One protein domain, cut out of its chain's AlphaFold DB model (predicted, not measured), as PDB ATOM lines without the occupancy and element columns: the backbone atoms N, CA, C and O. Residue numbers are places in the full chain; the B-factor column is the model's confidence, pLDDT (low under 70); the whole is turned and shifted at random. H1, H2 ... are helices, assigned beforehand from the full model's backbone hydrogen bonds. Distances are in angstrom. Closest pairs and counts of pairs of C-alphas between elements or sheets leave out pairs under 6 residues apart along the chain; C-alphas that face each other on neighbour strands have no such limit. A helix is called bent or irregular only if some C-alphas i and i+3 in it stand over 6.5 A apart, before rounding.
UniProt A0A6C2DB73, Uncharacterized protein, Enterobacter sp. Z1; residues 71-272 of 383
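What this domain is: This is residues 71 to 272 of the 383 residues of an uncharacterized protein of Enterobacter sp. Z1 (UniProt A0A6C2DB73). Picture a slab of helices that mostly run lengthwise: H2, H3, H5, arm H6b and H8 make a bundle, helices packed side by side. The hairpin of H5 and H6a lies along one long edge, H9 folds back along H8 at the other, short H1 sits between H6b and H8, and H10 turns away from the end of H9. The printed part has 202 residues with ten named helices, H1 to H10 in order, and no named strand; the class is all helix. It is only just compact, close to loose, with a radius of gyration of the C-alphas of 19.5 A and spans of 63 by 44 by 24 A.

Where its parts are: Find C-alpha 71 at (-32.979, 39.634, 12.480); there H1 begins, running to residue 78. H2 is residues 89 to 103, 20.4 A long, H3 is 106 to 117 and H4 is 122 to 126. From C-alpha 128 at (-45.049, 50.984, 25.245), H5 runs 38.4 A to residue 156, with a kink of 62 degrees near residue 150. H6, residues 161 to 184, was assigned as one helix by its hydrogen bonds but is bent, C-alphas 172 and 175 being 6.9 A apart; its arms are H6a, 161 to 172, and H6b, 175 to 184. Next come H7, 187 to 194, and H8, 206 to 232, 38.1 A long with a kink of 34 degrees near residue 226. H9, 239 to 260, is 32.3 A long, and H10, 263 to 272, ends at C-alpha 272 at (-46.084, 42.336, -7.626).

How they stand to each other: Look first at H1: it touches H8, closest C-alphas Ser 72 and Gly 227 at 3.9 A, at a steep tilt of 49 degrees. H2 touches H5, Ile 92 to Asn 148 at 6.2 A between closest C-alphas, opposite ways at 21 degrees, a shallow tilt. H3 touches H8, with closest C-alphas Met 108 and Ala 213 5.3 A apart. H4 is close to H3 but not clearly touching, C-alphas Phe 114 and Lys 125 being closest at 7.1 A. H5 touches H6b, closest C-alphas Gly 137 and Ala 180 at 5.0 A, but is apart from H8. H7 is close to H8 but not clearly touching, closest C-alphas Leu 190 and Ser 216 at 6.6 A. H8 and H9 form a hairpin, closest C-alphas Pro 226 and Ser 246 at 4.8 A. Every O i to N i+4 pair is within hydrogen-bond range in H2, H4, H6a, H6b, H7 and H10; H1 has 2 of 4, H3 7 of 8, H5 23 of 25, H8 20 of 23 and H9 17 of 18.

The domain as a whole: Look at Ile 158 and Thr 201 for the two C-alphas farthest apart, 63.3 A. The printed part has no cut, and its one long link joins H7 to H8. The mean pLDDT of the printed part is 84.0; residues 111 to 112, 114 to 120 and 199 to 204 are under 70.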
ATOM      1  N   ILE A  71     -33.726  40.157  11.334       92.44
ATOM      2  CA  ILE A  71     -32.979  39.634  12.480       92.44
ATOM      3  C   ILE A  71     -31.818  38.755  12.021       92.44
ATOM      4  O   ILE A  71     -30.678  38.961  12.430       92.44
ATOM      5  N   SER A  72     -32.090  37.798  11.136       94.12
ATOM      6  CA  SER A  72     -31.070  36.906  10.582       94.12
ATOM      7  C   SER A  72     -30.013  37.633   9.757       94.12
ATOM      8  O   SER A  72     -28.857  37.223   9.783       94.12
ATOM      9  N   ILE A  73     -30.375  38.708   9.052       92.50
ATOM     10  CA  ILE A  73     -29.443  39.508   8.244       92.50
ATOM     11  C   ILE A  73     -28.463  40.271   9.144       92.50
ATOM     12  O   ILE A  73     -27.263  40.290   8.872       92.50
ATOM     13  N   PHE A  74     -28.949  40.875  10.232       92.69
ATOM     14  CA  PHE A  74     -28.113  41.671  11.139       92.69
ATOM     15  C   PHE A  74     -27.406  40.844  12.222       92.69
ATOM     16  O   PHE A  74     -26.408  41.298  12.787       92.69
ATOM     17  N   MET A  75     -27.859  39.621  12.501       92.12
ATOM     18  CA  MET A  75     -27.266  38.761  13.528       92.12
ATOM     19  C   MET A  75     -25.757  38.513  13.330       92.12
ATOM     20  O   MET A  75     -25.028  38.696  14.305       92.12
ATOM     21  N   PRO A  76     -25.235  38.187  12.127       89.62
ATOM     22  CA  PRO A  76     -23.798  37.988  11.928       89.62
ATOM     23  C   PRO A  76     -22.959  39.265  12.034       89.62
ATOM     24  O   PRO A  76     -21.758  39.189  12.281       89.62
ATOM     25  N   ILE A  77     -23.583  40.433  11.846       89.12
ATOM     26  CA  ILE A  77     -22.936  41.740  12.019       89.12
ATOM     27  C   ILE A  77     -22.775  42.044  13.516       89.12
ATOM     28  O   ILE A  77     -21.741  42.557  13.941       89.12
ATOM     29  N   ILE A  78     -23.790  41.715  14.320       90.88
ATOM     30  CA  ILE A  78     -23.833  42.013  15.759       90.88
ATOM     31  C   ILE A  78     -23.055  40.981  16.585       90.88
ATOM     32  O   ILE A  78     -22.332  41.348  17.514       90.88
ATOM     33  N   ILE A  79     -23.207  39.694  16.265       90.25
ATOM     34  CA  ILE A  79     -22.543  38.580  16.944       90.25
ATOM     35  C   ILE A  79     -21.449  38.060  16.004       90.25
ATOM     36  O   ILE A  79     -21.742  37.255  15.120       90.25
ATOM     37  N   PRO A  80     -20.184  38.494  16.164       84.94
ATOM     38  CA  PRO A  80     -19.123  38.064  15.263       84.94
ATOM     39  C   PRO A  80     -18.873  36.554  15.379       84.94
ATOM     40  O   PRO A  80     -19.103  35.956  16.437       84.94
ATOM     41  N   GLN A  81     -18.395  35.939  14.290       81.69
ATOM     42  CA  GLN A  81     -18.040  34.513  14.264       81.69
ATOM     43  C   GLN A  81     -16.856  34.200  15.185       81.69
ATOM     44  O   GLN A  81     -16.872  33.182  15.868       81.69
ATOM     45  N   ASP A  82     -15.874  35.099  15.243       80.19
ATOM     46  CA  ASP A  82     -14.721  35.000  16.131       80.19
ATOM     47  C   ASP A  82     -14.291  36.396  16.604       80.19
ATOM     48  O   ASP A  82     -14.537  37.405  15.932       80.19
ATOM     49  N   ILE A  83     -13.652  36.466  17.770       79.94
ATOM     50  CA  ILE A  83     -13.022  37.682  18.272       79.94
ATOM     51  C   ILE A  83     -11.565  37.376  18.590       79.94
ATOM     52  O   ILE A  83     -11.255  36.681  19.560       79.94
ATOM     53  N   ASN A  84     -10.666  38.026  17.844       74.06
ATOM     54  CA  ASN A  84      -9.228  37.927  18.067       74.06
ATOM     55  C   ASN A  84      -8.877  38.093  19.553       74.06
ATOM     56  O   ASN A  84      -9.307  39.043  20.234       74.06
ATOM     57  N   ASN A  85      -8.020  37.185  20.016       71.00
ATOM     58  CA  ASN A  85      -7.499  37.099  21.375       71.00
ATOM     59  C   ASN A  85      -8.501  36.592  22.432       71.00
ATOM     60  O   ASN A  85      -8.219  36.767  23.613       71.00
ATOM     61  N   LEU A  86      -9.650  36.001  22.089       80.50
ATOM     62  CA  LEU A  86     -10.564  35.365  23.058       80.50
ATOM     63  C   LEU A  86     -10.727  33.862  22.755       80.50
ATOM     64  O   LEU A  86     -11.655  33.486  22.044       80.50
ATOM     65  N   PRO A  87      -9.865  32.984  23.302       77.19
ATOM     66  CA  PRO A  87      -9.916  31.547  23.015       77.19
ATOM     67  C   PRO A  87     -11.229  30.894  23.473       77.19
ATOM     68  O   PRO A  87     -11.690  29.932  22.863       77.19
ATOM     69  N   THR A  88     -11.881  31.440  24.507       82.56
ATOM     70  CA  THR A  88     -13.156  30.922  25.024       82.56
ATOM     71  C   THR A  88     -14.376  31.574  24.350       82.56
ATOM     72  O   THR A  88     -15.515  31.360  24.778       82.56
ATOM     73  N   TYR A  89     -14.183  32.358  23.278       85.31
ATOM     74  CA  TYR A  89     -15.257  33.130  22.643       85.31
ATOM     75  C   TYR A  89     -16.414  32.263  22.139       85.31
ATOM     76  O   TYR A  89     -17.560  32.666  22.294       85.31
ATOM     77  N   ASN A  90     -16.165  31.040  21.663       85.88
ATOM     78  CA  ASN A  90     -17.232  30.125  21.235       85.88
ATOM     79  C   ASN A  90     -18.306  29.900  22.319       85.88
ATOM     80  O   ASN A  90     -19.498  29.828  22.018       85.88
ATOM     81  N   LYS A  91     -17.913  29.843  23.602       87.25
ATOM     82  CA  LYS A  91     -18.872  29.725  24.717       87.25
ATOM     83  C   LYS A  91     -19.643  31.029  24.930       87.25
ATOM     84  O   LYS A  91     -20.850  30.995  25.144       87.25
ATOM     85  N   ILE A  92     -18.966  32.172  24.820       86.88
ATOM     86  CA  ILE A  92     -19.576  33.508  24.925       86.88
ATOM     87  C   ILE A  92     -20.568  33.740  23.771       86.88
ATOM     88  O   ILE A  92     -21.671  34.230  23.996       86.88
ATOM     89  N   GLN A  93     -20.225  33.320  22.554       90.81
ATOM     90  CA  GLN A  93     -21.093  33.373  21.381       90.81
ATOM     91  C   GLN A  93     -22.364  32.538  21.586       90.81
ATOM     92  O   GLN A  93     -23.462  33.021  21.322       90.81
ATOM     93  N   ASN A  94     -22.244  31.318  22.125       90.00
ATOM     94  CA  ASN A  94     -23.408  30.494  22.477       90.00
ATOM     95  C   ASN A  94     -24.309  31.177  23.512       90.00
ATOM     96  O   ASN A  94     -25.536  31.115  23.401       90.00
ATOM     97  N   ASN A  95     -23.714  31.866  24.490       91.44
ATOM     98  CA  ASN A  95     -24.471  32.639  25.467       91.44
ATOM     99  C   ASN A  95     -25.190  33.818  24.800       91.44
ATOM    100  O   ASN A  95     -26.360  34.034  25.087       91.44
ATOM    101  N   PHE A  96     -24.552  34.535  23.869       92.44
ATOM    102  CA  PHE A  96     -25.214  35.602  23.107       92.44
ATOM    103  C   PHE A  96     -26.386  35.095  22.266       92.44
ATOM    104  O   PHE A  96     -27.439  35.725  22.264       92.44
ATOM    105  N   LEU A  97     -26.244  33.941  21.612       91.81
ATOM    106  CA  LEU A  97     -27.342  33.309  20.877       91.81
ATOM    107  C   LEU A  97     -28.494  32.910  21.812       91.81
ATOM    108  O   LEU A  97     -29.657  33.122  21.479       91.81
ATOM    109  N   SER A  98     -28.177  32.401  23.005       90.62
ATOM    110  CA  SER A  98     -29.180  32.067  24.026       90.62
ATOM    111  C   SER A  98     -29.889  33.319  24.557       90.62
ATOM    112  O   SER A  98     -31.106  33.316  24.721       90.62
ATOM    113  N   ILE A  99     -29.147  34.413  24.767       91.38
ATOM    114  CA  ILE A  99     -29.699  35.718  25.155       91.38
ATOM    115  C   ILE A  99     -30.619  36.250  24.057       91.38
ATOM    116  O   ILE A  99     -31.702  36.724  24.378       91.38
ATOM    117  N   LEU A 100     -30.241  36.132  22.780       91.88
ATOM    118  CA  LEU A 100     -31.098  36.521  21.660       91.88
ATOM    119  C   LEU A 100     -32.400  35.699  21.646       91.88
ATOM    120  O   LEU A 100     -33.479  36.282  21.595       91.88
ATOM    121  N   MET A 101     -32.328  34.372  21.782       89.38
ATOM    122  CA  MET A 101     -33.525  33.517  21.841       89.38
ATOM    123  C   MET A 101     -34.450  33.871  23.012       89.38
ATOM    124  O   MET A 101     -35.668  33.928  22.841       89.38
ATOM    125  N   LEU A 102     -33.878  34.146  24.186       88.69
ATOM    126  CA  LEU A 102     -34.624  34.564  25.371       88.69
ATOM    127  C   LEU A 102     -35.209  35.974  25.203       88.69
ATOM    128  O   LEU A 102     -36.333  36.230  25.625       88.69
ATOM    129  N   SER A 103     -34.477  36.879  24.545       87.94
ATOM    130  CA  SER A 103     -34.898  38.267  24.336       87.94
ATOM    131  C   SER A 103     -36.193  38.384  23.517       87.94
ATOM    132  O   SER A 103     -36.995  39.279  23.767       87.94
ATOM    133  N   GLY A 104     -36.462  37.437  22.612       82.44
ATOM    134  CA  GLY A 104     -37.711  37.399  21.843       82.44
ATOM    135  C   GLY A 104     -38.962  37.035  22.642       82.44
ATOM    136  O   GLY A 104     -40.070  37.252  22.155       82.44
ATOM    137  N   LEU A 105     -38.825  36.526  23.872       82.38
ATOM    138  CA  LEU A 105     -39.967  36.289  24.767       82.38
ATOM    139  C   LEU A 105     -40.476  37.586  25.415       82.38
ATOM    140  O   LEU A 105     -41.635  37.657  25.823       82.38
ATOM    141  N   PHE A 106     -39.646  38.631  25.500       78.31
ATOM    142  CA  PHE A 106     -40.007  39.872  26.192       78.31
ATOM    143  C   PHE A 106     -41.074  40.697  25.481       78.31
ATOM    144  O   PHE A 106     -42.010  41.107  26.168       78.31
ATOM    145  N   PRO A 107     -41.037  40.893  24.147       74.12
ATOM    146  CA  PRO A 107     -42.152  41.521  23.443       74.12
ATOM    147  C   PRO A 107     -43.500  40.840  23.739       74.12
ATOM    148  O   PRO A 107     -44.510  41.523  23.890       74.12
ATOM    149  N   MET A 108     -43.514  39.514  23.929       73.75
ATOM    150  CA  MET A 108     -44.729  38.751  24.257       73.75
ATOM    151  C   MET A 108     -45.223  39.015  25.672       73.75
ATOM    152  O   MET A 108     -46.415  39.245  25.881       73.75
ATOM    153  N   ALA A 109     -44.306  39.019  26.642       73.56
ATOM    154  CA  ALA A 109     -44.618  39.385  28.016       73.56
ATOM    155  C   ALA A 109     -45.184  40.813  28.085       73.56
ATOM    156  O   ALA A 109     -46.156  41.051  28.795       73.56
ATOM    157  N   PHE A 110     -44.639  41.737  27.289       72.75
ATOM    158  CA  PHE A 110     -45.139  43.104  27.176       72.75
ATOM    159  C   PHE A 110     -46.556  43.162  26.602       72.75
ATOM    160  O   PHE A 110     -47.412  43.810  27.199       72.75
ATOM    161  N   ILE A 111     -46.839  42.457  25.502       68.50
ATOM    162  CA  ILE A 111     -48.194  42.388  24.930       68.50
ATOM    163  C   ILE A 111     -49.186  41.853  25.973       68.50
ATOM    164  O   ILE A 111     -50.235  42.453  26.192       68.50
ATOM    165  N   TYR A 112     -48.840  40.773  26.672       68.81
ATOM    166  CA  TYR A 112     -49.692  40.198  27.716       68.81
ATOM    167  C   TYR A 112     -49.943  41.174  28.880       68.81
ATOM    168  O   TYR A 112     -51.080  41.370  29.310       68.81
ATOM    169  N   VAL A 113     -48.891  41.828  29.372       71.62
ATOM    170  CA  VAL A 113     -48.966  42.747  30.515       71.62
ATOM    171  C   VAL A 113     -49.764  44.010  30.182       71.62
ATOM    172  O   VAL A 113     -50.602  44.415  30.985       71.62
ATOM    173  N   PHE A 114     -49.555  44.601  28.999       67.50
ATOM    174  CA  PHE A 114     -50.203  45.855  28.593       67.50
ATOM    175  C   PHE A 114     -51.651  45.710  28.127       67.50
ATOM    176  O   PHE A 114     -52.419  46.664  28.268       67.50
ATOM    177  N   TYR A 115     -52.013  44.563  27.544       64.50
ATOM    178  CA  TYR A 115     -53.349  44.351  26.980       64.50
ATOM    179  C   TYR A 115     -54.259  43.477  27.845       64.50
ATOM    180  O   TYR A 115     -55.473  43.541  27.664       64.50
ATOM    181  N   TYR A 116     -53.711  42.661  28.752       65.69
ATOM    182  CA  TYR A 116     -54.502  41.700  29.526       65.69
ATOM    183  C   TYR A 116     -54.356  41.854  31.043       65.69
ATOM    184  O   TYR A 116     -55.363  41.896  31.743       65.69
ATOM    185  N   ALA A 117     -53.129  41.924  31.569       65.19
ATOM    186  CA  ALA A 117     -52.914  41.826  33.017       65.19
ATOM    187  C   ALA A 117     -53.185  43.131  33.790       65.19
ATOM    188  O   ALA A 117     -53.598  43.069  34.946       65.19
ATOM    189  N   PHE A 118     -52.959  44.299  33.180       64.94
ATOM    190  CA  PHE A 118     -53.099  45.591  33.854       64.94
ATOM    191  C   PHE A 118     -53.705  46.651  32.934       64.94
ATOM    192  O   PHE A 118     -53.294  46.797  31.782       64.94
ATOM    193  N   ASP A 119     -54.630  47.456  33.464       67.94
ATOM    194  CA  ASP A 119     -55.174  48.602  32.736       67.94
ATOM    195  C   ASP A 119     -54.279  49.836  32.916       67.94
ATOM    196  O   ASP A 119     -54.484  50.689  33.779       67.94
ATOM    197  N   PHE A 120     -53.208  49.892  32.124       69.88
ATOM    198  CA  PHE A 120     -52.304  51.040  32.113       69.88
ATOM    199  C   PHE A 120     -52.942  52.267  31.448       69.88
ATOM    200  O   PHE A 120     -53.706  52.152  30.485       69.88
ATOM    201  N   SER A 121     -52.554  53.460  31.908       75.56
ATOM    202  CA  SER A 121     -53.000  54.719  31.308       75.56
ATOM    203  C   SER A 121     -52.578  54.835  29.837       75.56
ATOM    204  O   SER A 121     -51.549  54.300  29.408       75.56
ATOM    205  N   GLN A 122     -53.364  55.577  29.051       74.38
ATOM    206  CA  GLN A 122     -53.149  55.728  27.607       74.38
ATOM    207  C   GLN A 122     -51.753  56.284  27.265       74.38
ATOM    208  O   GLN A 122     -51.159  55.897  26.262       74.38
ATOM    209  N   ALA A 123     -51.189  57.133  28.131       74.00
ATOM    210  CA  ALA A 123     -49.837  57.667  27.975       74.00
ATOM    211  C   ALA A 123     -48.758  56.566  28.010       74.00
ATOM    212  O   ALA A 123     -47.806  56.600  27.228       74.00
ATOM    213  N   VAL A 124     -48.918  55.561  28.876       73.00
ATOM    214  CA  VAL A 124     -47.985  54.429  28.970       73.00
ATOM    215  C   VAL A 124     -48.173  53.482  27.784       73.00
ATOM    216  O   VAL A 124     -47.185  53.019  27.217       73.00
ATOM    217  N   LYS A 125     -49.419  53.255  27.341       71.56
ATOM    218  CA  LYS A 125     -49.717  52.458  26.137       71.56
ATOM    219  C   LYS A 125     -49.090  53.079  24.879       71.56
ATOM    220  O   LYS A 125     -48.458  52.358  24.107       71.56
ATOM    221  N   ASN A 126     -49.145  54.404  24.724       77.31
ATOM    222  CA  ASN A 126     -48.517  55.116  23.600       77.31
ATOM    223  C   ASN A 126     -46.980  55.008  23.603       77.31
ATOM    224  O   ASN A 126     -46.366  54.906  22.545       77.31
ATOM    225  N   ASN A 127     -46.357  54.966  24.785       80.69
ATOM    226  CA  ASN A 127     -44.901  54.837  24.937       80.69
ATOM    227  C   ASN A 127     -44.422  53.381  25.108       80.69
ATOM    228  O   ASN A 127     -43.234  53.139  25.343       80.69
ATOM    229  N   SER A 128     -45.319  52.403  24.974       76.69
ATOM    230  CA  SER A 128     -45.049  50.984  25.245       76.69
ATOM    231  C   SER A 128     -43.898  50.408  24.415       76.69
ATOM    232  O   SER A 128     -43.112  49.616  24.930       76.69
ATOM    233  N   GLY A 129     -43.730  50.852  23.164       78.44
ATOM    234  CA  GLY A 129     -42.630  50.418  22.296       78.44
ATOM    235  C   GLY A 129     -41.244  50.830  22.808       78.44
ATOM    236  O   GLY A 129     -40.304  50.037  22.744       78.44
ATOM    237  N   TRP A 130     -41.115  52.038  23.361       82.69
ATOM    238  CA  TRP A 130     -39.864  52.520  23.960       82.69
ATOM    239  C   TRP A 130     -39.582  51.845  25.301       82.69
ATOM    240  O   TRP A 130     -38.447  51.458  25.575       82.69
ATOM    241  N   LEU A 131     -40.624  51.647  26.113       82.69
ATOM    242  CA  LEU A 131     -40.528  50.926  27.385       82.69
ATOM    243  C   LEU A 131     -40.107  49.465  27.174       82.69
ATOM    244  O   LEU A 131     -39.233  48.971  27.885       82.69
ATOM    245  N   SER A 132     -40.670  48.810  26.155       83.06
ATOM    246  CA  SER A 132     -40.261  47.480  25.693       83.06
ATOM    247  C   SER A 132     -38.765  47.452  25.377       83.06
ATOM    248  O   SER A 132     -38.025  46.702  26.013       83.06
ATOM    249  N   LEU A 133     -38.279  48.337  24.499       86.69
ATOM    250  CA  LEU A 133     -36.865  48.373  24.114       86.69
ATOM    251  C   LEU A 133     -35.925  48.564  25.313       86.69
ATOM    252  O   LEU A 133     -34.936  47.840  25.446       86.69
ATOM    253  N   LEU A 134     -36.238  49.522  26.191       87.44
ATOM    254  CA  LEU A 134     -35.433  49.805  27.380       87.44
ATOM    255  C   LEU A 134     -35.395  48.604  28.327       87.44
ATOM    256  O   LEU A 134     -34.325  48.246  28.820       87.44
ATOM    257  N   SER A 135     -36.537  47.952  28.548       86.44
ATOM    258  CA  SER A 135     -36.619  46.781  29.421       86.44
ATOM    259  C   SER A 135     -35.810  45.597  28.885       86.44
ATOM    260  O   SER A 135     -35.049  44.988  29.640       86.44
ATOM    261  N   ILE A 136     -35.899  45.324  27.576       89.06
ATOM    262  CA  ILE A 136     -35.128  44.270  26.913       89.06
ATOM    263  C   ILE A 136     -33.641  44.600  27.029       89.06
ATOM    264  O   ILE A 136     -32.864  43.733  27.411       89.06
ATOM    265  N   GLY A 137     -33.247  45.855  26.783       89.69
ATOM    266  CA  GLY A 137     -31.858  46.303  26.884       89.69
ATOM    267  C   GLY A 137     -31.260  46.138  28.281       89.69
ATOM    268  O   GLY A 137     -30.179  45.572  28.430       89.69
ATOM    269  N   VAL A 138     -31.966  46.586  29.323       90.50
ATOM    270  CA  VAL A 138     -31.504  46.429  30.714       90.50
ATOM    271  C   VAL A 138     -31.346  44.950  31.059       90.50
ATOM    272  O   VAL A 138     -30.337  44.538  31.634       90.50
ATOM    273  N   LEU A 139     -32.317  44.129  30.673       89.12
ATOM    274  CA  LEU A 139     -32.311  42.723  31.023       89.12
ATOM    275  C   LEU A 139     -31.257  41.917  30.245       89.12
ATOM    276  O   LEU A 139     -30.570  41.088  30.844       89.12
ATOM    277  N   THR A 140     -31.057  42.173  28.948       90.88
ATOM    278  CA  THR A 140     -29.992  41.512  28.174       90.88
ATOM    279  C   THR A 140     -28.607  41.870  28.713       90.88
ATOM    280  O   THR A 140     -27.740  40.993  28.755       90.88
ATOM    281  N   ILE A 141     -28.396  43.103  29.193       91.62
ATOM    282  CA  ILE A 141     -27.159  43.514  29.882       91.62
ATOM    283  C   ILE A 141     -26.967  42.708  31.170       91.62
ATOM    284  O   ILE A 141     -25.893  42.134  31.375       91.62
ATOM    285  N   ILE A 142     -27.993  42.628  32.026       90.62
ATOM    286  CA  ILE A 142     -27.922  41.889  33.297       90.62
ATOM    287  C   ILE A 142     -27.600  40.415  33.032       90.62
ATOM    288  O   ILE A 142     -26.653  39.875  33.606       90.62
ATOM    289  N   ILE A 143     -28.331  39.775  32.118       89.12
ATOM    290  CA  ILE A 143     -28.140  38.360  31.783       89.12
ATOM    291  C   ILE A 143     -26.755  38.132  31.166       89.12
ATOM    292  O   ILE A 143     -26.058  37.197  31.562       89.12
ATOM    293  N   SER A 144     -26.310  39.004  30.252       90.19
ATOM    294  CA  SER A 144     -24.960  38.923  29.684       90.19
ATOM    295  C   SER A 144     -23.893  39.031  30.768       90.19
ATOM    296  O   SER A 144     -22.945  38.243  30.778       90.19
ATOM    297  N   CYS A 145     -24.057  39.956  31.717       88.38
ATOM    298  CA  CYS A 145     -23.140  40.109  32.836       88.38
ATOM    299  C   CYS A 145     -23.076  38.828  33.676       88.38
ATOM    300  O   CYS A 145     -21.983  38.335  33.938       88.38
ATOM    301  N   LEU A 146     -24.220  38.242  34.040       88.94
ATOM    302  CA  LEU A 146     -24.282  37.042  34.879       88.94
ATOM    303  C   LEU A 146     -23.670  35.809  34.201       88.94
ATOM    304  O   LEU A 146     -22.842  35.122  34.804       88.94
ATOM    305  N   ILE A 147     -24.036  35.543  32.945       88.81
ATOM    306  CA  ILE A 147     -23.643  34.315  32.239       88.81
ATOM    307  C   ILE A 147     -22.190  34.398  31.742       88.81
ATOM    308  O   ILE A 147     -21.433  33.430  31.857       88.81
ATOM    309  N   ASN A 148     -21.753  35.556  31.230       87.75
ATOM    310  CA  ASN A 148     -20.415  35.698  30.647       87.75
ATOM    311  C   ASN A 148     -19.318  36.020  31.676       87.75
ATOM    312  O   ASN A 148     -18.136  35.938  31.331       87.75
ATOM    313  N   ARG A 149     -19.663  36.324  32.940       85.06
ATOM    314  CA  ARG A 149     -18.696  36.721  33.984       85.06
ATOM    315  C   ARG A 149     -17.539  35.746  34.148       85.06
ATOM    316  O   ARG A 149     -16.388  36.177  34.189       85.06
ATOM    317  N   LYS A 150     -17.835  34.447  34.250       81.38
ATOM    318  CA  LYS A 150     -16.822  33.408  34.503       81.38
ATOM    319  C   LYS A 150     -15.857  33.264  33.324       81.38
ATOM    320  O   LYS A 150     -14.646  33.281  33.519       81.38
ATOM    321  N   TYR A 151     -16.395  33.192  32.107       80.44
ATOM    322  CA  TYR A 151     -15.604  33.020  30.886       80.44
ATOM    323  C   TYR A 151     -14.742  34.247  30.577       80.44
ATOM    324  O   TYR A 151     -13.569  34.117  30.235       80.44
ATOM    325  N   LEU A 152     -15.291  35.449  30.764       79.88
ATOM    326  CA  LEU A 152     -14.568  36.677  30.462       79.88
ATOM    327  C   LEU A 152     -13.516  37.032  31.525       79.88
ATOM    328  O   LEU A 152     -12.487  37.616  31.193       79.88
ATOM    329  N   ALA A 153     -13.743  36.693  32.799       78.12
ATOM    330  CA  ALA A 153     -12.754  36.916  33.858       78.12
ATOM    331  C   ALA A 153     -11.472  36.098  33.632       78.12
ATOM    332  O   ALA A 153     -10.377  36.622  33.841       78.12
ATOM    333  N   HIS A 154     -11.616  34.859  33.152       74.69
ATOM    334  CA  HIS A 154     -10.500  33.979  32.817       74.69
ATOM    335  C   HIS A 154      -9.653  34.538  31.659       74.69
ATOM    336  O   HIS A 154      -8.447  34.708  31.807       74.69
ATOM    337  N   ASP A 155     -10.285  34.932  30.549       74.31
ATOM    338  CA  ASP A 155      -9.574  35.379  29.337       74.31
ATOM    339  C   ASP A 155      -9.001  36.813  29.432       74.31
ATOM    340  O   ASP A 155      -8.193  37.230  28.594       74.31
ATOM    341  N   LEU A 156      -9.424  37.610  30.422       77.50
ATOM    342  CA  LEU A 156      -8.972  38.997  30.617       77.50
ATOM    343  C   LEU A 156      -7.950  39.187  31.746       77.50
ATOM    344  O   LEU A 156      -7.415  40.297  31.876       77.50
ATOM    345  N   SER A 157      -7.681  38.160  32.558       72.50
ATOM    346  CA  SER A 157      -6.741  38.238  33.689       72.50
ATOM    347  C   SER A 157      -5.321  38.595  33.227       72.50
ATOM    348  O   SER A 157      -4.663  39.423  33.850       72.50
ATOM    349  N   ILE A 158      -4.920  38.085  32.059       71.25
ATOM    350  CA  ILE A 158      -3.573  38.216  31.476       71.25
ATOM    351  C   ILE A 158      -3.420  39.499  30.622       71.25
ATOM    352  O   ILE A 158      -2.332  39.833  30.165       71.25
ATOM    353  N   LYS A 159      -4.497  40.266  30.390       76.88
ATOM    354  CA  LYS A 159      -4.489  41.403  29.444       76.88
ATOM    355  C   LYS A 159      -4.363  42.775  30.102       76.88
ATOM    356  O   LYS A 159      -4.850  42.991  31.211       76.88
ATOM    357  N   ASN A 160      -3.817  43.724  29.333       81.69
ATOM    358  CA  ASN A 160      -3.682  45.143  29.680       81.69
ATOM    359  C   ASN A 160      -5.040  45.799  30.028       81.69
ATOM    360  O   ASN A 160      -6.076  45.494  29.428       81.69
ATOM    361  N   THR A 161      -5.025  46.747  30.965       80.00
ATOM    362  CA  THR A 161      -6.182  47.433  31.554       80.00
ATOM    363  C   THR A 161      -7.081  48.107  30.511       80.00
ATOM    364  O   THR A 161      -8.303  47.974  30.584       80.00
ATOM    365  N   LYS A 162      -6.504  48.746  29.480       82.06
ATOM    366  CA  LYS A 162      -7.271  49.387  28.388       82.06
ATOM    367  C   LYS A 162      -8.061  48.367  27.559       82.06
ATOM    368  O   LYS A 162      -9.254  48.545  27.319       82.06
ATOM    369  N   VAL A 163      -7.419  47.260  27.177       80.62
ATOM    370  CA  VAL A 163      -8.049  46.162  26.416       80.62
ATOM    371  C   VAL A 163      -9.112  45.460  27.262       80.62
ATOM    372  O   VAL A 163     -10.181  45.112  26.760       80.62
ATOM    373  N   ARG A 164      -8.851  45.295  28.563       81.44
ATOM    374  CA  ARG A 164      -9.792  44.721  29.531       81.44
ATOM    375  C   ARG A 164     -11.082  45.534  29.625       81.44
ATOM    376  O   ARG A 164     -12.159  44.943  29.580       81.44
ATOM    377  N   TRP A 165     -10.990  46.861  29.728       82.12
ATOM    378  CA  TRP A 165     -12.169  47.726  29.819       82.12
ATOM    379  C   TRP A 165     -12.964  47.745  28.506       82.12
ATOM    380  O   TRP A 165     -14.166  47.497  28.517       82.12
ATOM    381  N   MET A 166     -12.281  47.887  27.364       85.31
ATOM    382  CA  MET A 166     -12.914  47.846  26.041       85.31
ATOM    383  C   MET A 166     -13.687  46.538  25.801       85.31
ATOM    384  O   MET A 166     -14.839  46.573  25.374       85.31
ATOM    385  N   ARG A 167     -13.095  45.376  26.116       83.69
ATOM    386  CA  ARG A 167     -13.757  44.070  25.935       83.69
ATOM    387  C   ARG A 167     -14.925  43.856  26.896       83.69
ATOM    388  O   ARG A 167     -15.916  43.249  26.498       83.69
ATOM    389  N   ARG A 168     -14.848  44.372  28.127       85.75
ATOM    390  CA  ARG A 168     -15.981  44.358  29.068       85.75
ATOM    391  C   ARG A 168     -17.143  45.196  28.548       85.75
ATOM    392  O   ARG A 168     -18.257  44.688  28.505       85.75
ATOM    393  N   CYS A 169     -16.883  46.420  28.089       87.31
ATOM    394  CA  CYS A 169     -17.917  47.264  27.490       87.31
ATOM    395  C   CYS A 169     -18.521  46.613  26.239       87.31
ATOM    396  O   CYS A 169     -19.737  46.608  26.078       87.31
ATOM    397  N   GLN A 170     -17.698  45.983  25.396       86.69
ATOM    398  CA  GLN A 170     -18.183  45.279  24.211       86.69
ATOM    399  C   GLN A 170     -19.111  44.101  24.562       86.69
ATOM    400  O   GLN A 170     -20.206  44.008  24.016       86.69
ATOM    401  N   ILE A 171     -18.690  43.211  25.468       87.44
ATOM    402  CA  ILE A 171     -19.393  41.946  25.755       87.44
ATOM    403  C   ILE A 171     -20.583  42.141  26.702       87.44
ATOM    404  O   ILE A 171     -21.617  41.500  26.529       87.44
ATOM    405  N   TYR A 172     -20.459  43.013  27.704       88.88
ATOM    406  CA  TYR A 172     -21.521  43.216  28.691       88.88
ATOM    407  C   TYR A 172     -22.536  44.283  28.295       88.88
ATOM    408  O   TYR A 172     -23.656  44.220  28.782       88.88
ATOM    409  N   VAL A 173     -22.169  45.246  27.441       88.38
ATOM    410  CA  VAL A 173     -23.032  46.401  27.144       88.38
ATOM    411  C   VAL A 173     -23.337  46.513  25.654       88.38
ATOM    412  O   VAL A 173     -24.491  46.371  25.270       88.38
ATOM    413  N   ALA A 174     -22.330  46.700  24.796       91.38
ATOM    414  CA  ALA A 174     -22.565  46.996  23.381       91.38
ATOM    415  C   ALA A 174     -23.285  45.857  22.637       91.38
ATOM    416  O   ALA A 174     -24.327  46.090  22.032       91.38
ATOM    417  N   ILE A 175     -22.772  44.620  22.709       91.44
ATOM    418  CA  ILE A 175     -23.399  43.467  22.040       91.44
ATOM    419  C   ILE A 175     -24.808  43.195  22.605       91.44
ATOM    420  O   ILE A 175     -25.732  43.073  21.804       91.44
ATOM    421  N   PRO A 176     -25.039  43.155  23.934       92.31
ATOM    422  CA  PRO A 176     -26.384  42.980  24.491       92.31
ATOM    423  C   PRO A 176     -27.391  44.074  24.115       92.31
ATOM    424  O   PRO A 176     -28.558  43.754  23.885       92.31
ATOM    425  N   LEU A 177     -26.961  45.336  24.006       92.38
ATOM    426  CA  LEU A 177     -27.812  46.425  23.515       92.38
ATOM    427  C   LEU A 177     -28.167  46.238  22.039       92.38
ATOM    428  O   LEU A 177     -29.328  46.385  21.665       92.38
ATOM    429  N   CYS A 178     -27.198  45.851  21.205       92.88
ATOM    430  CA  CYS A 178     -27.467  45.515  19.809       92.88
ATOM    431  C   CYS A 178     -28.398  44.299  19.682       92.88
ATOM    432  O   CYS A 178     -29.274  44.302  18.826       92.88
ATOM    433  N   ILE A 179     -28.260  43.285  20.546       92.25
ATOM    434  CA  ILE A 179     -29.179  42.136  20.619       92.25
ATOM    435  C   ILE A 179     -30.589  42.590  21.013       92.25
ATOM    436  O   ILE A 179     -31.554  42.133  20.410       92.25
ATOM    437  N   ALA A 180     -30.722  43.500  21.979       91.06
ATOM    438  CA  ALA A 180     -32.020  44.046  22.371       91.06
ATOM    439  C   ALA A 180     -32.691  44.816  21.224       91.06
ATOM    440  O   ALA A 180     -33.874  44.614  20.957       91.06
ATOM    441  N   LEU A 181     -31.924  45.641  20.502       90.75
ATOM    442  CA  LEU A 181     -32.404  46.327  19.304       90.75
ATOM    443  C   LEU A 181     -32.839  45.321  18.232       90.75
ATOM    444  O   LEU A 181     -33.920  45.451  17.668       90.75
ATOM    445  N   LEU A 182     -32.020  44.295  17.992       90.75
ATOM    446  CA  LEU A 182     -32.299  43.238  17.027       90.75
ATOM    447  C   LEU A 182     -33.588  42.478  17.369       90.75
ATOM    448  O   LEU A 182     -34.402  42.230  16.486       90.75
ATOM    449  N   ALA A 183     -33.798  42.148  18.644       88.88
ATOM    450  CA  ALA A 183     -35.013  41.490  19.113       88.88
ATOM    451  C   ALA A 183     -36.258  42.369  18.931       88.88
ATOM    452  O   ALA A 183     -37.327  41.857  18.606       88.88
ATOM    453  N   HIS A 184     -36.124  43.691  19.080       87.25
ATOM    454  CA  HIS A 184     -37.226  44.631  18.861       87.25
ATOM    455  C   HIS A 184     -37.612  44.772  17.380       87.25
ATOM    456  O   HIS A 184     -38.782  44.971  17.062       87.25
ATOM    457  N   LEU A 185     -36.679  44.566  16.442       88.44
ATOM    458  CA  LEU A 185     -36.998  44.559  15.002       88.44
ATOM    459  C   LEU A 185     -38.021  43.475  14.611       88.44
ATOM    460  O   LEU A 185     -38.615  43.564  13.537       88.44
ATOM    461  N   GLN A 186     -38.291  42.498  15.484       84.62
ATOM    462  CA  GLN A 186     -39.373  41.524  15.326       84.62
ATOM    463  C   GLN A 186     -40.761  42.179  15.198       84.62
ATOM    464  O   GLN A 186     -41.673  41.567  14.644       84.62
ATOM    465  N   VAL A 187     -40.947  43.415  15.672       82.69
ATOM    466  CA  VAL A 187     -42.231  44.119  15.548       82.69
ATOM    467  C   VAL A 187     -42.648  44.287  14.084       82.69
ATOM    468  O   VAL A 187     -43.830  44.150  13.797       82.69
ATOM    469  N   PHE A 188     -41.713  44.470  13.144       84.44
ATOM    470  CA  PHE A 188     -42.037  44.647  11.720       84.44
ATOM    471  C   PHE A 188     -42.745  43.436  11.083       84.44
ATOM    472  O   PHE A 188     -43.856  43.603  10.570       84.44
ATOM    473  N   PRO A 189     -42.177  42.209  11.095       86.00
ATOM    474  CA  PRO A 189     -42.881  41.051  10.548       86.00
ATOM    475  C   PRO A 189     -44.169  40.742  11.316       86.00
ATOM    476  O   PRO A 189     -45.150  40.317  10.709       86.00
ATOM    477  N   LEU A 190     -44.206  40.986  12.630       84.50
ATOM    478  CA  LEU A 190     -45.409  40.760  13.431       84.50
ATOM    479  C   LEU A 190     -46.526  41.756  13.131       84.50
ATOM    480  O   LEU A 190     -47.683  41.353  13.116       84.50
ATOM    481  N   GLU A 191     -46.209  43.017  12.849       84.00
ATOM    482  CA  GLU A 191     -47.194  44.026  12.461       84.00
ATOM    483  C   GLU A 191     -47.925  43.611  11.181       84.00
ATOM    484  O   GLU A 191     -49.152  43.681  11.122       84.00
ATOM    485  N   ILE A 192     -47.191  43.098  10.184       84.31
ATOM    486  CA  ILE A 192     -47.777  42.581   8.938       84.31
ATOM    487  C   ILE A 192     -48.756  41.439   9.221       84.31
ATOM    488  O   ILE A 192     -49.836  41.392   8.631       84.31
ATOM    489  N   VAL A 193     -48.394  40.523  10.121       83.31
ATOM    490  CA  VAL A 193     -49.250  39.391  10.488       83.31
ATOM    491  C   VAL A 193     -50.472  39.885  11.265       83.31
ATOM    492  O   VAL A 193     -51.601  39.657  10.844       83.31
ATOM    493  N   PHE A 194     -50.268  40.611  12.364       80.31
ATOM    494  CA  PHE A 194     -51.325  41.006  13.296       80.31
ATOM    495  C   PHE A 194     -52.315  42.019  12.731       80.31
ATOM    496  O   PHE A 194     -53.505  41.905  13.010       80.31
ATOM    497  N   ARG A 195     -51.874  42.961  11.889       82.25
ATOM    498  CA  ARG A 195     -52.775  43.933  11.247       82.25
ATOM    499  C   ARG A 195     -53.845  43.261  10.381       82.25
ATOM    500  O   ARG A 195     -54.908  43.839  10.165       82.25
ATOM    501  N   ASN A 196     -53.552  42.065   9.881       84.25
ATOM    502  CA  ASN A 196     -54.436  41.310   9.007       84.25
ATOM    503  C   ASN A 196     -55.195  40.192   9.738       84.25
ATOM    504  O   ASN A 196     -55.961  39.476   9.106       84.25
ATOM    505  N   ILE A 197     -55.045  40.040  11.056       81.94
ATOM    506  CA  ILE A 197     -55.878  39.092  11.802       81.94
ATOM    507  C   ILE A 197     -57.279  39.684  11.983       81.94
ATOM    508  O   ILE A 197     -57.437  40.801  12.486       81.94
ATOM    509  N   SER A 198     -58.315  38.936  11.607       74.12
ATOM    510  CA  SER A 198     -59.689  39.244  12.005       74.12
ATOM    511  C   SER A 198     -59.921  38.759  13.439       74.12
ATOM    512  O   SER A 198     -60.157  37.585  13.698       74.12
ATOM    513  N   ALA A 199     -59.841  39.670  14.410       63.41
ATOM    514  CA  ALA A 199     -60.280  39.362  15.768       63.41
ATOM    515  C   ALA A 199     -61.815  39.412  15.820       63.41
ATOM    516  O   ALA A 199     -62.410  40.452  15.529       63.41
ATOM    517  N   SER A 200     -62.458  38.300  16.189       54.88
ATOM    518  CA  SER A 200     -63.880  38.288  16.541       54.88
ATOM    519  C   SER A 200     -64.112  39.306  17.658       54.88
ATOM    520  O   SER A 200     -63.401  39.288  18.660       54.88
ATOM    521  N   THR A 201     -65.097  40.184  17.497       52.22
ATOM    522  CA  THR A 201     -65.431  41.310  18.389       52.22
ATOM    523  C   THR A 201     -65.886  40.911  19.801       52.22
ATOM    524  O   THR A 201     -66.284  41.769  20.586       52.22
ATOM    525  N   GLU A 202     -65.813  39.630  20.160       52.78
ATOM    526  CA  GLU A 202     -66.041  39.169  21.524       52.78
ATOM    527  C   GLU A 202     -64.832  39.461  22.423       52.78
ATOM    528  O   GLU A 202     -63.688  39.528  21.971       52.78
ATOM    529  N   LYS A 203     -65.102  39.668  23.721       57.38
ATOM    530  CA  LYS A 203     -64.113  40.023  24.752       57.38
ATOM    531  C   LYS A 203     -62.812  39.236  24.563       57.38
ATOM    532  O   LYS A 203     -62.837  38.007  24.550       57.38
ATOM    533  N   VAL A 204     -61.690  39.956  24.467       63.00
ATOM    534  CA  VAL A 204     -60.335  39.401  24.323       63.00
ATOM    535  C   VAL A 204     -60.106  38.328  25.391       63.00
ATOM    536  O   VAL A 204     -59.861  38.621  26.561       63.00
ATOM    537  N   SER A 205     -60.242  37.062  24.997       71.31
ATOM    538  CA  SER A 205     -60.077  35.938  25.910       71.31
ATOM    539  C   SER A 205     -58.592  35.638  26.107       71.31
ATOM    540  O   SER A 205     -57.777  35.829  25.200       71.31
ATOM    541  N   PHE A 206     -58.230  35.109  27.279       75.06
ATOM    542  CA  PHE A 206     -56.858  34.667  27.565       75.06
ATOM    543  C   PHE A 206     -56.310  33.735  26.474       75.06
ATOM    544  O   PHE A 206     -55.148  33.843  26.090       75.06
ATOM    545  N   ARG A 207     -57.163  32.855  25.931       75.12
ATOM    546  CA  ARG A 207     -56.796  31.910  24.866       75.12
ATOM    547  C   ARG A 207     -56.326  32.622  23.598       75.12
ATOM    548  O   ARG A 207     -55.342  32.193  23.005       75.12
ATOM    549  N   ILE A 208     -56.983  33.718  23.215       75.69
ATOM    550  CA  ILE A 208     -56.619  34.504  22.028       75.69
ATOM    551  C   ILE A 208     -55.274  35.207  22.253       75.69
ATOM    552  O   ILE A 208     -54.384  35.110  21.410       75.69
ATOM    553  N   VAL A 209     -55.072  35.841  23.415       77.50
ATOM    554  CA  VAL A 209     -53.802  36.521  23.749       77.50
ATOM    555  C   VAL A 209     -52.639  35.531  23.829       77.50
ATOM    556  O   VAL A 209     -51.586  35.768  23.238       77.50
ATOM    557  N   ALA A 210     -52.833  34.398  24.507       78.56
ATOM    558  CA  ALA A 210     -51.825  33.347  24.614       78.56
ATOM    559  C   ALA A 210     -51.493  32.731  23.244       78.56
ATOM    560  O   ALA A 210     -50.321  32.519  22.935       78.56
ATOM    561  N   GLY A 211     -52.504  32.502  22.397       78.81
ATOM    562  CA  GLY A 211     -52.320  32.020  21.027       78.81
ATOM    563  C   GLY A 211     -51.519  32.996  20.162       78.81
ATOM    564  O   GLY A 211     -50.567  32.588  19.499       78.81
ATOM    565  N   MET A 212     -51.835  34.296  20.219       78.19
ATOM    566  CA  MET A 212     -51.081  35.328  19.498       78.19
ATOM    567  C   MET A 212     -49.629  35.422  19.977       78.19
ATOM    568  O   MET A 212     -48.724  35.482  19.144       78.19
ATOM    569  N   ALA A 213     -49.392  35.379  21.292       80.88
ATOM    570  CA  ALA A 213     -48.050  35.381  21.879       80.88
ATOM    571  C   ALA A 213     -47.225  34.158  21.438       80.88
ATOM    572  O   ALA A 213     -46.069  34.288  21.034       80.88
ATOM    573  N   PHE A 214     -47.835  32.970  21.447       82.62
ATOM    574  CA  PHE A 214     -47.192  31.745  20.974       82.62
ATOM    575  C   PHE A 214     -46.840  31.827  19.485       82.62
ATOM    576  O   PHE A 214     -45.694  31.582  19.108       82.62
ATOM    577  N   MET A 215     -47.795  32.229  18.641       81.88
ATOM    578  CA  MET A 215     -47.576  32.377  17.200       81.88
ATOM    579  C   MET A 215     -46.447  33.353  16.898       81.88
ATOM    580  O   MET A 215     -45.595  33.082  16.054       81.88
ATOM    581  N   SER A 216     -46.396  34.472  17.609       84.44
ATOM    582  CA  SER A 216     -45.375  35.477  17.356       84.44
ATOM    583  C   SER A 216     -43.989  35.079  17.875       84.44
ATOM    584  O   SER A 216     -42.995  35.413  17.223       84.44
ATOM    585  N   TYR A 217     -43.896  34.267  18.935       87.25
ATOM    586  CA  TYR A 217     -42.632  33.627  19.320       87.25
ATOM    587  C   TYR A 217     -42.190  32.568  18.303       87.25
ATOM    588  O   TYR A 217     -41.011  32.498  17.964       87.25
ATOM    589  N   MET A 218     -43.121  31.779  17.758       87.56
ATOM    590  CA  MET A 218     -42.809  30.809  16.701       87.56
ATOM    591  C   MET A 218     -42.282  31.502  15.442       87.56
ATOM    592  O   MET A 218     -41.279  31.061  14.881       87.56
ATOM    593  N   VAL A 219     -42.895  32.619  15.030       88.19
ATOM    594  CA  VAL A 219     -42.378  33.441  13.924       88.19
ATOM    595  C   VAL A 219     -40.970  33.941  14.251       88.19
ATOM    596  O   VAL A 219     -40.084  33.778  13.422       88.19
ATOM    597  N   PHE A 220     -40.726  34.471  15.455       90.25
ATOM    598  CA  PHE A 220     -39.397  34.934  15.886       90.25
ATOM    599  C   PHE A 220     -38.333  33.833  15.844       90.25
ATOM    600  O   PHE A 220     -37.226  34.028  15.342       90.25
ATOM    601  N   PHE A 221     -38.666  32.653  16.359       90.31
ATOM    602  CA  PHE A 221     -37.753  31.520  16.354       90.31
ATOM    603  C   PHE A 221     -37.388  31.113  14.922       90.31
ATOM    604  O   PHE A 221     -36.210  30.949  14.601       90.31
ATOM    605  N   MET A 222     -38.386  31.017  14.041       91.19
ATOM    606  CA  MET A 222     -38.179  30.661  12.639       91.19
ATOM    607  C   MET A 222     -37.354  31.715  11.889       91.19
ATOM    608  O   MET A 222     -36.470  31.363  11.109       91.19
ATOM    609  N   THR A 223     -37.569  33.007  12.149       91.62
ATOM    610  CA  THR A 223     -36.848  34.095  11.468       91.62
ATOM    611  C   THR A 223     -35.390  34.238  11.904       91.62
ATOM    612  O   THR A 223     -34.627  34.903  11.206       91.62
ATOM    613  N   ILE A 224     -34.966  33.589  12.996       93.19
ATOM    614  CA  ILE A 224     -33.572  33.523  13.481       93.19
ATOM    615  C   ILE A 224     -32.760  32.405  12.812       93.19
ATOM    616  O   ILE A 224     -31.535  32.509  12.702       93.19
ATOM    617  N   LEU A 225     -33.411  31.326  12.369       93.56
ATOM    618  CA  LEU A 225     -32.722  30.124  11.890       93.56
ATOM    619  C   LEU A 225     -31.732  30.386  10.740       93.56
ATOM    620  O   LEU A 225     -30.613  29.872  10.824       93.56
ATOM    621  N   PRO A 226     -32.040  31.195   9.704       94.25
ATOM    622  CA  PRO A 226     -31.077  31.467   8.635       94.25
ATOM    623  C   PRO A 226     -29.788  32.150   9.111       94.25
ATOM    624  O   PRO A 226     -28.706  31.843   8.598       94.25
ATOM    625  N   GLY A 227     -29.884  33.051  10.092       92.81
ATOM    626  CA  GLY A 227     -28.741  33.722  10.713       92.81
ATOM    627  C   GLY A 227     -27.921  32.763  11.573       92.81
ATOM    628  O   GLY A 227     -26.690  32.779  11.525       92.81
ATOM    629  N   LEU A 228     -28.590  31.851  12.286       92.25
ATOM    630  CA  LEU A 228     -27.922  30.794  13.044       92.25
ATOM    631  C   LEU A 228     -27.153  29.844  12.118       92.25
ATOM    632  O   LEU A 228     -25.995  29.534  12.395       92.25
ATOM    633  N   VAL A 229     -27.761  29.419  11.005       92.50
ATOM    634  CA  VAL A 229     -27.092  28.593   9.987       92.50
ATOM    635  C   VAL A 229     -25.850  29.310   9.465       92.50
ATOM    636  O   VAL A 229     -24.772  28.722   9.467       92.50
ATOM    637  N   TYR A 230     -25.960  30.595   9.113       91.75
ATOM    638  CA  TYR A 230     -24.814  31.392   8.671       91.75
ATOM    639  C   TYR A 230     -23.682  31.411   9.712       91.75
ATOM    640  O   TYR A 230     -22.516  31.204   9.370       91.75
ATOM    641  N   LEU A 231     -24.011  31.639  10.988       89.38
ATOM    642  CA  LEU A 231     -23.031  31.714  12.073       89.38
ATOM    643  C   LEU A 231     -22.352  30.378  12.384       89.38
ATOM    644  O   LEU A 231     -21.196  30.383  12.800       89.38
ATOM    645  N   ARG A 232     -23.048  29.255  12.189       89.25
ATOM    646  CA  ARG A 232     -22.532  27.907  12.470       89.25
ATOM    647  C   ARG A 232     -21.758  27.278  11.318       89.25
ATOM    648  O   ARG A 232     -21.094  26.271  11.541       89.25
ATOM    649  N   MET A 233     -21.825  27.844  10.116       86.94
ATOM    650  CA  MET A 233     -21.000  27.387   8.999       86.94
ATOM    651  C   MET A 233     -19.517  27.657   9.258       86.94
ATOM    652  O   MET A 233     -19.151  28.716   9.775       86.94
ATOM    653  N   ASP A 234     -18.668  26.722   8.825       79.56
ATOM    654  CA  ASP A 234     -17.227  26.765   9.056       79.56
ATOM    655  C   ASP A 234     -16.614  28.112   8.666       79.56
ATOM    656  O   ASP A 234     -16.891  28.673   7.603       79.56
ATOM    657  N   ALA A 235     -15.706  28.633   9.494       74.56
ATOM    658  CA  ALA A 235     -14.986  29.874   9.196       74.56
ATOM    659  C   ALA A 235     -14.239  29.808   7.845       74.56
ATOM    660  O   ALA A 235     -14.097  30.827   7.174       74.56
ATOM    661  N   LYS A 236     -13.835  28.600   7.422       78.81
ATOM    662  CA  LYS A 236     -13.138  28.320   6.156       78.81
ATOM    663  C   LYS A 236     -14.049  28.346   4.922       78.81
ATOM    664  O   LYS A 236     -13.543  28.427   3.804       78.81
ATOM    665  N   ASP A 237     -15.369  28.266   5.094       84.81
ATOM    666  CA  ASP A 237     -16.302  28.321   3.969       84.81
ATOM    667  C   ASP A 237     -16.311  29.714   3.324       84.81
ATOM    668  O   ASP A 237     -16.370  30.742   4.003       84.81
ATOM    669  N   LYS A 238     -16.312  29.745   1.984       88.94
ATOM    670  CA  LYS A 238     -16.354  30.993   1.210       88.94
ATOM    671  C   LYS A 238     -17.642  31.773   1.505       88.94
ATOM    672  O   LYS A 238     -18.729  31.194   1.531       88.94
ATOM    673  N   LEU A 239     -17.530  33.100   1.614       86.56
ATOM    674  CA  LEU A 239     -18.656  34.004   1.883       86.56
ATOM    675  C   LEU A 239     -19.889  33.765   0.978       86.56
ATOM    676  O   LEU A 239     -20.992  33.681   1.520       86.56
ATOM    677  N   PRO A 240     -19.758  33.552  -0.353       89.38
ATOM    678  CA  PRO A 240     -20.915  33.289  -1.214       89.38
ATOM    679  C   PRO A 240     -21.675  32.008  -0.851       89.38
ATOM    680  O   PRO A 240     -22.901  31.986  -0.916       89.38
ATOM    681  N   LYS A 241     -20.971  30.953  -0.416       90.31
ATOM    682  CA  LYS A 241     -21.595  29.693   0.016       90.31
ATOM    683  C   LYS A 241     -22.425  29.912   1.282       90.31
ATOM    684  O   LYS A 241     -23.543  29.409   1.368       90.31
ATOM    685  N   LYS A 242     -21.908  30.702   2.230       89.12
ATOM    686  CA  LYS A 242     -22.621  31.055   3.468       89.12
ATOM    687  C   LYS A 242     -23.889  31.858   3.188       89.12
ATOM    688  O   LYS A 242     -24.959  31.502   3.674       89.12
ATOM    689  N   ILE A 243     -23.776  32.892   2.352       90.38
ATOM    690  CA  ILE A 243     -24.916  33.732   1.952       90.38
ATOM    691  C   ILE A 243     -25.960  32.896   1.206       90.38
ATOM    692  O   ILE A 243     -27.134  32.943   1.552       90.38
ATOM    693  N   SER A 244     -25.538  32.086   0.231       91.31
ATOM    694  CA  SER A 244     -26.448  31.240  -0.547       91.31
ATOM    695  C   SER A 244     -27.179  30.220   0.329       91.31
ATOM    696  O   SER A 244     -28.391  30.079   0.205       91.31
ATOM    697  N   THR A 245     -26.480  29.566   1.262       92.19
ATOM    698  CA  THR A 245     -27.100  28.595   2.179       92.19
ATOM    699  C   THR A 245     -28.119  29.277   3.092       92.19
ATOM    700  O   THR A 245     -29.242  28.797   3.218       92.19
ATOM    701  N   SER A 246     -27.764  30.426   3.675       93.50
ATOM    702  CA  SER A 246     -28.682  31.216   4.503       93.50
ATOM    703  C   SER A 246     -29.915  31.666   3.709       93.50
ATOM    704  O   SER A 246     -31.036  31.484   4.173       93.50
ATOM    705  N   LEU A 247     -29.738  32.136   2.468       94.06
ATOM    706  CA  LEU A 247     -30.838  32.532   1.584       94.06
ATOM    707  C   LEU A 247     -31.781  31.364   1.256       94.06
ATOM    708  O   LEU A 247     -32.997  31.539   1.285       94.06
ATOM    709  N   ILE A 248     -31.241  30.173   0.975       94.50
ATOM    710  CA  ILE A 248     -32.047  28.969   0.721       94.50
ATOM    711  C   ILE A 248     -32.882  28.621   1.958       94.50
ATOM    712  O   ILE A 248     -34.076  28.356   1.833       94.50
ATOM    713  N   VAL A 249     -32.287  28.671   3.153       95.62
ATOM    714  CA  VAL A 249     -33.012  28.421   4.410       95.62
ATOM    715  C   VAL A 249     -34.105  29.472   4.627       95.62
ATOM    716  O   VAL A 249     -35.232  29.101   4.951       95.62
ATOM    717  N   SER A 250     -33.826  30.756   4.379       96.19
ATOM    718  CA  SER A 250     -34.833  31.827   4.452       96.19
ATOM    719  C   SER A 250     -36.008  31.579   3.506       96.19
ATOM    720  O   SER A 250     -37.158  31.706   3.915       96.19
ATOM    721  N   LEU A 251     -35.744  31.174   2.259       95.19
ATOM    722  CA  LEU A 251     -36.793  30.851   1.286       95.19
ATOM    723  C   LEU A 251     -37.653  29.666   1.743       95.19
ATOM    724  O   LEU A 251     -38.878  29.749   1.692       95.19
ATOM    725  N   MET A 252     -37.035  28.592   2.239       95.06
ATOM    726  CA  MET A 252     -37.762  27.415   2.735       95.06
ATOM    727  C   MET A 252     -38.657  27.755   3.929       95.06
ATOM    728  O   MET A 252     -39.813  27.334   3.982       95.06
ATOM    729  N   ILE A 253     -38.146  28.551   4.869       95.19
ATOM    730  CA  ILE A 253     -38.909  28.997   6.036       95.19
ATOM    731  C   ILE A 253     -40.040  29.929   5.610       95.19
ATOM    732  O   ILE A 253     -41.159  29.788   6.097       95.19
ATOM    733  N   LEU A 254     -39.787  30.848   4.678       94.12
ATOM    734  CA  LEU A 254     -40.816  31.753   4.187       94.12
ATOM    735  C   LEU A 254     -41.966  30.994   3.519       94.12
ATOM    736  O   LEU A 254     -43.130  31.301   3.776       94.12
ATOM    737  N   LEU A 255     -41.646  29.988   2.701       92.06
ATOM    738  CA  LEU A 255     -42.644  29.107   2.093       92.06
ATOM    739  C   LEU A 255     -43.454  28.383   3.169       92.06
ATOM    740  O   LEU A 255     -44.680  28.390   3.106       92.06
ATOM    741  N   PHE A 256     -42.792  27.833   4.191       91.50
ATOM    742  CA  PHE A 256     -43.466  27.169   5.306       91.50
ATOM    743  C   PHE A 256     -44.427  28.113   6.044       91.50
ATOM    744  O   PHE A 256     -45.602  27.782   6.206       91.50
ATOM    745  N   ILE A 257     -43.972  29.313   6.424       89.81
ATOM    746  CA  ILE A 257     -44.809  30.323   7.091       89.81
ATOM    747  C   ILE A 257     -45.991  30.719   6.195       89.81
ATOM    748  O   ILE A 257     -47.116  30.813   6.680       89.81
ATOM    749  N   SER A 258     -45.772  30.869   4.886       89.75
ATOM    750  CA  SER A 258     -46.814  31.240   3.919       89.75
ATOM    751  C   SER A 258     -47.934  30.201   3.784       89.75
ATOM    752  O   SER A 258     -49.039  30.560   3.394       89.75
ATOM    753  N   THR A 259     -47.693  28.930   4.135       85.12
ATOM    754  CA  THR A 259     -48.762  27.909   4.170       85.12
ATOM    755  C   THR A 259     -49.712  28.061   5.357       85.12
ATOM    756  O   THR A 259     -50.830  27.559   5.314       85.12
ATOM    757  N   LYS A 260     -49.265  28.716   6.435       83.50
ATOM    758  CA  LYS A 260     -50.046  28.924   7.663       83.50
ATOM    759  C   LYS A 260     -50.593  30.339   7.768       83.50
ATOM    760  O   LYS A 260     -51.678  30.537   8.296       83.50
ATOM    761  N   ILE A 261     -49.839  31.310   7.268       85.50
ATOM    762  CA  ILE A 261     -50.214  32.716   7.218       85.50
ATOM    763  C   ILE A 261     -50.645  33.014   5.782       85.50
ATOM    764  O   ILE A 261     -49.849  33.462   4.954       85.50
ATOM    765  N   THR A 262     -51.914  32.730   5.491       83.31
ATOM    766  CA  THR A 262     -52.513  32.804   4.148       83.31
ATOM    767  C   THR A 262     -52.480  34.210   3.548       83.31
ATOM    768  O   THR A 262     -52.492  34.357   2.327       83.31
ATOM    769  N   VAL A 263     -52.329  35.248   4.379       86.75
ATOM    770  CA  VAL A 263     -52.138  36.632   3.925       86.75
ATOM    771  C   VAL A 263     -50.783  36.877   3.241       86.75
ATOM    772  O   VAL A 263     -50.688  37.765   2.395       86.75
ATOM    773  N   LEU A 264     -49.727  36.100   3.523       90.06
ATOM    774  CA  LEU A 264     -48.398  36.355   2.941       90.06
ATOM    775  C   LEU A 264     -48.358  36.206   1.413       90.06
ATOM    776  O   LEU A 264     -47.905  37.146   0.751       90.06
ATOM    777  N   PRO A 265     -48.874  35.112   0.817       90.19
ATOM    778  CA  PRO A 265     -49.027  35.023  -0.634       90.19
ATOM    779  C   PRO A 265     -49.865  36.162  -1.237       90.19
ATOM    780  O   PRO A 265     -49.590  36.617  -2.348       90.19
ATOM    781  N   VAL A 266     -50.875  36.652  -0.513       89.81
ATOM    782  CA  VAL A 266     -51.765  37.730  -0.979       89.81
ATOM    783  C   VAL A 266     -51.034  39.065  -1.020       89.81
ATOM    784  O   VAL A 266     -51.070  39.751  -2.037       89.81
ATOM    785  N   ILE A 267     -50.314  39.406   0.050       90.94
ATOM    786  CA  ILE A 267     -49.471  40.604   0.091       90.94
ATOM    787  C   ILE A 267     -48.415  40.528  -1.006       90.94
ATOM    788  O   ILE A 267     -48.230  41.498  -1.734       90.94
ATOM    789  N   PHE A 268     -47.766  39.371  -1.167       93.88
ATOM    790  CA  PHE A 268     -46.776  39.168  -2.218       93.88
ATOM    791  C   PHE A 268     -47.370  39.428  -3.606       93.88
ATOM    792  O   PHE A 268     -46.874  40.291  -4.325       93.88
ATOM    793  N   THR A 269     -48.458  38.746  -3.972       92.44
ATOM    794  CA  THR A 269     -49.101  38.928  -5.285       92.44
ATOM    795  C   THR A 269     -49.571  40.365  -5.498       92.44
ATOM    796  O   THR A 269     -49.293  40.937  -6.551       92.44
ATOM    797  N   HIS A 270     -50.192  40.994  -4.499       91.81
ATOM    798  CA  HIS A 270     -50.580  42.399  -4.586       91.81
ATOM    799  C   HIS A 270     -49.383  43.323  -4.826       91.81
ATOM    800  O   HIS A 270     -49.440  44.181  -5.708       91.81
ATOM    801  N   SER A 271     -48.293  43.148  -4.071       92.62
ATOM    802  CA  SER A 271     -47.066  43.923  -4.254       92.62
ATOM    803  C   SER A 271     -46.525  43.773  -5.670       92.62
ATOM    804  O   SER A 271     -46.181  44.784  -6.273       92.62
ATOM    805  N   VAL A 272     -46.529  42.564  -6.242       95.19
ATOM    806  CA  VAL A 272     -46.084  42.336  -7.626       95.19
ATOM    807  C   VAL A 272     -46.960  43.078  -8.630       95.19
ATOM    808  O   VAL A 272     -46.438  43.824  -9.462       95.19
TER     809      VAL A 272